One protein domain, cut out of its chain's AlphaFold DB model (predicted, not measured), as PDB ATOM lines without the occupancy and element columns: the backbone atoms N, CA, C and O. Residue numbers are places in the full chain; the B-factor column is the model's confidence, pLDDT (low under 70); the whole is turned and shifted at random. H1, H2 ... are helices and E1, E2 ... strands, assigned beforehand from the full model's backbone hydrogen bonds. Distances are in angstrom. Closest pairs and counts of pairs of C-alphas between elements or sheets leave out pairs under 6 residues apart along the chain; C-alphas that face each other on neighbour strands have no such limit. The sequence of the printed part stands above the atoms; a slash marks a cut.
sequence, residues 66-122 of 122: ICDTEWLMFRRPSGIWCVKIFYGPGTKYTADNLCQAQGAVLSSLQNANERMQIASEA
ATOM      1  N   ILE A  66     216.004 190.106 167.765       85.69
ATOM      2  CA  ILE A  66     217.387 189.956 168.222       85.69
ATOM      3  C   ILE A  66     218.060 191.323 168.101       85.69
ATOM      4  O   ILE A  66     217.887 192.000 167.090       85.69
ATOM      5  N   CYS A  67     218.796 191.727 169.136       90.81
ATOM      6  CA  CYS A  67     219.615 192.934 169.097       90.81
ATOM      7  C   CYS A  67     220.783 192.779 168.113       90.81
ATOM      8  O   CYS A  67     221.230 191.664 167.837       90.81
ATOM      9  N   ASP A  68     221.301 193.901 167.618       89.44
ATOM     10  CA  ASP A  68     222.489 193.893 166.769       89.44
ATOM     11  C   ASP A  68     223.713 193.327 167.504       89.44
ATOM     12  O   ASP A  68     223.774 193.263 168.736       89.44
ATOM     13  N   THR A  69     224.725 192.928 166.734       85.69
ATOM     14  CA  THR A  69     226.026 192.514 167.274       85.69
ATOM     15  C   THR A  69     226.609 193.638 168.143       85.69
ATOM     16  O   THR A  69     226.503 194.809 167.778       85.69
ATOM     17  N   GLU A  70     227.201 193.295 169.293       88.06
ATOM     18  CA  GLU A  70     227.694 194.233 170.328       88.06
ATOM     19  C   GLU A  70     226.615 194.950 171.167       88.06
ATOM     20  O   GLU A  70     226.920 195.892 171.905       88.06
ATOM     21  N   TRP A  71     225.351 194.521 171.087       94.00
ATOM     22  CA  TRP A  71     224.285 194.995 171.973       94.00
ATOM     23  C   TRP A  71     223.805 193.879 172.903       94.00
ATOM     24  O   TRP A  71     223.437 192.785 172.476       94.00
ATOM     25  N   LEU A  72     223.734 194.186 174.194       92.38
ATOM     26  CA  LEU A  72     223.140 193.328 175.210       92.38
ATOM     27  C   LEU A  72     221.618 193.346 175.097       92.38
ATOM     28  O   LEU A  72     221.012 194.407 174.953       92.38
ATOM     29  N   MET A  73     220.988 192.178 175.214       92.88
ATOM     30  CA  MET A  73     219.535 192.032 175.142       92.88
ATOM     31  C   MET A  73     218.933 191.802 176.528       92.88
ATOM     32  O   MET A  73     219.144 190.758 177.145       92.88
ATOM     33  N   PHE A  74     218.082 192.724 176.970       93.00
ATOM     34  CA  PHE A  74     217.303 192.583 178.196       93.00
ATOM     35  C   PHE A  74     215.819 192.389 177.889       93.00
ATOM     36  O   PHE A  74     215.219 193.141 177.123       93.00
ATOM     37  N   ARG A  75     215.195 191.392 178.527       91.56
ATOM     38  CA  ARG A  75     213.737 191.218 178.488       91.56
ATOM     39  C   ARG A  75     213.108 192.007 179.632       91.56
ATOM     40  O   ARG A  75     213.193 191.586 180.786       91.56
ATOM     41  N   ARG A  76     212.489 193.147 179.318       92.12
ATOM     42  CA  ARG A  76     211.778 193.999 180.282       92.12
ATOM     43  C   ARG A  76     210.263 193.806 180.150       92.12
ATOM     44  O   ARG A  76     209.800 193.382 179.092       92.12
ATOM     45  N   PRO A  77     209.462 194.175 181.167       91.75
ATOM     46  CA  PRO A  77     208.003 194.214 181.029       91.75
ATOM     47  C   PRO A  77     207.524 195.122 179.885       91.75
ATOM     48  O   PRO A  77     206.481 194.868 179.295       91.75
ATOM     49  N   SER A  78     208.302 196.156 179.547       90.31
ATOM     50  CA  SER A  78     208.055 197.061 178.419       90.31
ATOM     51  C   SER A  78     208.464 196.492 177.053       90.31
ATOM     52  O   SER A  78     208.270 197.164 176.044       90.31
ATOM     53  N   GLY A  79     209.051 195.292 177.005       91.00
ATOM     54  CA  GLY A  79     209.528 194.645 175.785       91.00
ATOM     55  C   GLY A  79     211.025 194.332 175.799       91.00
ATOM     56  O   GLY A  79     211.716 194.484 176.810       91.00
ATOM     57  N   ILE A  80     211.522 193.866 174.653       92.19
ATOM     58  CA  ILE A  80     212.956 193.651 174.440       92.19
ATOM     59  C   ILE A  80     213.661 195.005 174.411       92.19
ATOM     60  O   ILE A  80     213.216 195.932 173.736       92.19
ATOM     61  N   TRP A  81     214.757 195.110 175.152       92.94
ATOM     62  CA  TRP A  81     215.555 196.319 175.252       92.94
ATOM     63  C   TRP A  81     217.020 196.011 174.951       92.94
ATOM     64  O   TRP A  81     217.637 195.203 175.645       92.94
ATOM     65  N   CYS A  82     217.563 196.657 173.923       94.31
ATOM     66  CA  CYS A  82     218.949 196.495 173.495       94.31
ATOM     67  C   CYS A  82     219.827 197.578 174.132       94.31
ATOM     68  O   CYS A  82     219.485 198.760 174.087       94.31
ATOM     69  N   VAL A  83     220.956 197.196 174.730       94.25
ATOM     70  CA  VAL A  83     221.867 198.108 175.436       94.25
ATOM     71  C   VAL A  83     223.284 197.940 174.918       94.25
ATOM     72  O   VAL A  83     223.813 196.837 174.909       94.25
ATOM     73  N   LYS A  84     223.919 199.050 174.550       94.06
ATOM     74  CA  LYS A  84     225.338 199.101 174.203       94.06
ATOM     75  C   LYS A  84     226.119 199.783 175.315       94.06
ATOM     76  O   LYS A  84     225.666 200.790 175.861       94.06
ATOM     77  N   ILE A  85     227.284 199.235 175.636       92.69
ATOM     78  CA  ILE A  85     228.191 199.789 176.640       92.69
ATOM     79  C   ILE A  85     229.260 200.614 175.922       92.69
ATOM     80  O   ILE A  85     229.822 200.191 174.914       92.69
ATOM     81  N   PHE A  86     229.525 201.810 176.443       91.69
ATOM     82  CA  PHE A  86     230.633 202.656 176.015       91.69
ATOM     83  C   PHE A  86     231.615 202.795 177.174       91.69
ATOM     84  O   PHE A  86     231.220 203.167 178.278       91.69
ATOM     85  N   TYR A  87     232.885 202.512 176.911       90.56
ATOM     86  CA  TYR A  87     233.947 202.550 177.910       90.56
ATOM     87  C   TYR A  87     234.662 203.893 177.868       90.56
ATOM     88  O   TYR A  87     234.916 204.445 176.797       90.56
ATOM     89  N   GLY A  88     235.035 204.386 179.045       89.12
ATOM     90  CA  GLY A  88     235.848 205.584 179.194       89.12
ATOM     91  C   GLY A  88     235.255 206.598 180.169       89.12
ATOM     92  O   GLY A  88     234.089 206.502 180.559       89.12
ATOM     93  N   PRO A  89     236.064 207.577 180.598       88.88
ATOM     94  CA  PRO A  89     235.590 208.652 181.449       88.88
ATOM     95  C   PRO A  89     234.591 209.529 180.687       88.88
ATOM     96  O   PRO A  89     234.766 209.823 179.505       88.88
ATOM     97  N   GLY A  90     233.560 209.996 181.380       90.69
ATOM     98  CA  GLY A  90     232.553 210.855 180.779       90.69
ATOM     99  C   GLY A  90     231.595 211.438 181.803       90.69
ATOM    100  O   GLY A  90     231.503 210.992 182.946       90.69
ATOM    101  N   THR A  91     230.868 212.457 181.373       96.06
ATOM    102  CA  THR A  91     229.721 212.995 182.103       96.06
ATOM    103  C   THR A  91     228.433 212.339 181.608       96.06
ATOM    104  O   THR A  91     228.395 211.694 180.559       96.06
ATOM    105  N   LYS A  92     227.326 212.566 182.320       94.69
ATOM    106  CA  LYS A  92     225.999 212.182 181.824       94.69
ATOM    107  C   LYS A  92     225.702 212.786 180.443       94.69
ATOM    108  O   LYS A  92     225.129 212.105 179.606       94.69
ATOM    109  N   TYR A  93     226.104 214.037 180.212       96.69
ATOM    110  CA  TYR A  93     225.874 214.724 178.940       96.69
ATOM    111  C   TYR A  93     226.610 214.038 177.784       96.69
ATOM    112  O   TYR A  93     226.022 213.773 176.740       96.69
ATOM    113  N   THR A  94     227.878 213.673 177.989       96.69
ATOM    114  CA  THR A  94     228.638 212.946 176.964       96.69
ATOM    115  C   THR A  94     228.059 211.556 176.709       96.69
ATOM    116  O   THR A  94     227.990 211.142 175.557       96.69
ATOM    117  N   ALA A  95     227.598 210.855 177.750       95.25
ATOM    118  CA  ALA A  95     226.954 209.550 177.597       95.25
ATOM    119  C   ALA A  95     225.646 209.640 176.791       95.25
ATOM    120  O   ALA A  95     225.407 208.809 175.918       95.25
ATOM    121  N   ASP A  96     224.833 210.669 177.035       96.75
ATOM    122  CA  ASP A  96     223.593 210.892 176.288       96.75
ATOM    123  C   ASP A  96     223.869 211.164 174.801       96.75
ATOM    124  O   ASP A  96     223.271 210.524 173.939       96.75
ATOM    125  N   ASN A  97     224.859 212.010 174.491       96.88
ATOM    126  CA  ASN A  97     225.278 212.266 173.108       96.88
ATOM    127  C   ASN A  97     225.759 210.991 172.390       96.88
ATOM    128  O   ASN A  97     225.452 210.798 171.214       96.88
ATOM    129  N   LEU A  98     226.489 210.105 173.082       96.00
ATOM    130  CA  LEU A  98     226.927 208.822 172.516       96.00
ATOM    131  C   LEU A  98     225.742 207.905 172.191       96.00
ATOM    132  O   LEU A  98     225.732 207.272 171.134       96.00
ATOM    133  N   CYS A  99     224.728 207.857 173.059       95.88
ATOM    134  CA  CYS A  99     223.497 207.114 172.787       95.88
ATOM    135  C   CYS A  99     222.736 207.705 171.591       95.88
ATOM    136  O   CYS A  99     222.361 206.960 170.684       95.88
ATOM    137  N   GLN A 100     222.573 209.030 171.543       97.31
ATOM    138  CA  GLN A 100     221.883 209.715 170.445       97.31
ATOM    139  C   GLN A 100     222.577 209.496 169.095       97.31
ATOM    140  O   GLN A 100     221.901 209.299 168.085       97.31
ATOM    141  N   ALA A 101     223.913 209.441 169.068       96.75
ATOM    142  CA  ALA A 101     224.683 209.138 167.859       96.75
ATOM    143  C   ALA A 101     224.406 207.732 167.285       96.75
ATOM    144  O   ALA A 101     224.661 207.495 166.108       96.75
ATOM    145  N   GLN A 102     223.879 206.805 168.094       95.81
ATOM    146  CA  GLN A 102     223.424 205.477 167.659       95.81
ATOM    147  C   GLN A 102     221.905 205.416 167.408       95.81
ATOM    148  O   GLN A 102     221.365 204.328 167.225       95.81
ATOM    149  N   GLY A 103     221.187 206.543 167.461       95.69
ATOM    150  CA  GLY A 103     219.721 206.557 167.407       95.69
ATOM    151  C   GLY A 103     219.054 205.941 168.644       95.69
ATOM    152  O   GLY A 103     217.905 205.511 168.577       95.69
ATOM    153  N   ALA A 104     219.775 205.877 169.766       95.75
ATOM    154  CA  ALA A 104     219.321 205.299 171.022       95.75
ATOM    155  C   ALA A 104     219.186 206.368 172.120       95.75
ATOM    156  O   ALA A 104     219.504 207.542 171.933       95.75
ATOM    157  N   VAL A 105     218.724 205.943 173.297       96.44
ATOM    158  CA  VAL A 105     218.579 206.796 174.485       96.44
ATOM    159  C   VAL A 105     219.340 206.209 175.665       96.44
ATOM    160  O   VAL A 105     219.472 204.986 175.782       96.44
ATOM    161  N   LEU A 106     219.813 207.075 176.563       95.19
ATOM    162  CA  LEU A 106     220.479 206.637 177.784       95.19
ATOM    163  C   LEU A 106     219.518 205.794 178.637       95.19
ATOM    164  O   LEU A 106     218.423 206.237 178.991       95.19
ATOM    165  N   SER A 107     219.922 204.566 178.969       92.31
ATOM    166  CA  SER A 107     219.052 203.627 179.681       92.31
ATOM    167  C   SER A 107     219.266 203.646 181.191       92.31
ATOM    168  O   SER A 107     220.382 203.797 181.682       92.31
ATOM    169  N   SER A 108     218.183 203.430 181.936       91.25
ATOM    170  CA  SER A 108     218.232 203.089 183.357       91.25
ATOM    171  C   SER A 108     218.343 201.577 183.555       91.25
ATOM    172  O   SER A 108     218.006 200.790 182.667       91.25
ATOM    173  N   LEU A 109     218.790 201.171 184.744       93.06
ATOM    174  CA  LEU A 109     218.893 199.765 185.139       93.06
ATOM    175  C   LEU A 109     217.691 199.389 185.999       93.06
ATOM    176  O   LEU A 109     217.440 200.025 187.024       93.06
ATOM    177  N   GLN A 110     216.951 198.365 185.582       92.94
ATOM    178  CA  GLN A 110     215.674 198.001 186.204       92.94
ATOM    179  C   GLN A 110     215.841 197.033 187.379       92.94
ATOM    180  O   GLN A 110     215.006 196.995 188.280       92.94
ATOM    181  N   ASN A 111     216.905 196.225 187.393       93.06
ATOM    182  CA  ASN A 111     217.105 195.207 188.422       93.06
ATOM    183  C   ASN A 111     218.586 194.838 188.612       93.06
ATOM    184  O   ASN A 111     219.474 195.297 187.894       93.06
ATOM    185  N   ALA A 112     218.847 194.011 189.628       93.94
ATOM    186  CA  ALA A 112     220.194 193.565 189.971       93.94
ATOM    187  C   ALA A 112     220.837 192.709 188.873       93.94
ATOM    188  O   ALA A 112     222.038 192.815 188.663       93.94
ATOM    189  N   ASN A 113     220.052 191.907 188.153       93.00
ATOM    190  CA  ASN A 113     220.574 191.088 187.066       93.00
ATOM    191  C   ASN A 113     221.108 191.957 185.914       93.00
ATOM    192  O   ASN A 113     222.210 191.707 185.443       93.00
ATOM    193  N   GLU A 114     220.388 193.016 185.522       93.94
ATOM    194  CA  GLU A 114     220.885 193.979 184.523       93.94
ATOM    195  C   GLU A 114     222.202 194.627 184.976       93.94
ATOM    196  O   GLU A 114     223.146 194.710 184.197       93.94
ATOM    197  N   ARG A 115     222.300 195.022 186.256       93.69
ATOM    198  CA  ARG A 115     223.541 195.584 186.818       93.69
ATOM    199  C   ARG A 115     224.710 194.608 186.742       93.69
ATOM    200  O   ARG A 115     225.797 195.017 186.359       93.69
ATOM    201  N   MET A 116     224.491 193.350 187.120       94.56
ATOM    202  CA  MET A 116     225.555 192.345 187.135       94.56
ATOM    203  C   MET A 116     226.021 191.983 185.726       94.56
ATOM    204  O   MET A 116     227.220 191.861 185.521       94.56
ATOM    205  N   GLN A 117     225.102 191.862 184.764       92.25
ATOM    206  CA  GLN A 117     225.468 191.587 183.373       92.25
ATOM    207  C   GLN A 117     226.254 192.747 182.764       92.25
ATOM    208  O   GLN A 117     227.283 192.533 182.149       92.25
ATOM    209  N   ILE A 118     225.830 193.992 182.987       91.50
ATOM    210  CA  ILE A 118     226.591 195.144 182.482       91.50
ATOM    211  C   ILE A 118     227.972 195.212 183.133       91.50
ATOM    212  O   ILE A 118     228.944 195.506 182.455       91.50
ATOM    213  N   ALA A 119     228.070 194.912 184.429       90.75
ATOM    214  CA  ALA A 119     229.342 194.917 185.141       90.75
ATOM    215  C   ALA A 119     230.303 193.795 184.713       90.75
ATOM    216  O   ALA A 119     231.500 193.964 184.894       90.75
ATOM    217  N   SER A 120     229.816 192.662 184.193       88.12
ATOM    218  CA  SER A 120     230.690 191.601 183.666       88.12
ATOM    219  C   SER A 120     231.206 191.885 182.262       88.12
ATOM    220  O   SER A 120     232.199 191.298 181.851       88.12
ATOM    221  N   GLU A 121     230.506 192.747 181.531       82.38
ATOM    222  CA  GLU A 121     230.906 193.195 180.200       82.38
ATOM    223  C   GLU A 121     231.772 194.464 180.278       82.38
ATOM    224  O   GLU A 121     232.532 194.732 179.355       82.38
ATOM    225  N   ALA A 122     231.665 195.241 181.365       66.81
ATOM    226  CA  ALA A 122     232.445 196.451 181.650       66.81
ATOM    227  C   ALA A 122     233.917 196.159 182.010       66.81
ATOM    228  O   ALA A 122     234.781 196.978 181.616       66.81
TER     229      ALA A 122
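This is residues 66 to 122 of the 122 residues of an uncharacterized protein of Caenorhabditis tropicalis (UniProt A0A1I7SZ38). A two-strand hairpin, E1 and E2, stands near helix H2 on one side of the domain, and helix H1 stands across from them on the other. H1 is joined to that side by two links, residues 84 to 91 and 102 to 111, and the arrangement is loosely formed, with H1 and H2 apart and a single pair of C-alphas within 8 A between E1 and H2. The printed part has 57 residues, with two named strands and two named helices in the order E1, E2, H1, H2; the sheet has the order E1 - E2, antiparallel, and the class is mixed, helices and strands. The whole is compact, with a radius of gyration of the C-alphas of 11.4 A, and rounded, its C-alphas spanning 27 by 22 by 20 A.

Begin at the sheet, where E1, residues 72 to 76, and E2, residues 79 to 83, form a hairpin. They are antiparallel, with 152 degrees between their N-to-C directions. Look at the C-alphas of Met 73 and Cys 82, which face each other 4.8 A apart. Across the pair, N 72 and O 83 are 2.7 A apart and N 81 and O 74 are 2.8 A apart, both within hydrogen-bond range. Go next to H2, residues 112 to 121: its closest C-alpha to E1 is that of Glu 114, 7.4 A from that of Phe 74. Within 10 A, H2 has 9 pairs of C-alphas with E1 and 1 with E2, and H2 and E2 are apart. H1, residues 92 to 101, is apart from E1 and from H2. In H1 and H2 every O i to N i+4 pair is within hydrogen-bond range.

Find C-alpha 72 at (223.140, 193.328, 175.210); from there E1 runs 12.5 A to C-alpha 76. E2 runs 12.8 A from C-alpha 79 to C-alpha 83. Find C-alpha 92 at (225.999, 212.182, 181.824), where H1 begins; it runs 14.4 A to C-alpha 101. H2 runs 14.5 A from C-alpha 112 to C-alpha 121 at (230.906, 193.195, 180.200).

The two C-alphas farthest apart are those of Pro 77 and Pro 89, at 31.1 A. The printed part runs from residue 66 to 122, the chain's last residue, and has no cut. The link from E1 to E2 is tight, with 2 residues, and those from E2 to H1 and from H1 to H2 are short, with 8 and 10 residues; no link is long. The mean pLDDT of the printed part is 92.3, and one residue, Ala 122, is under 70.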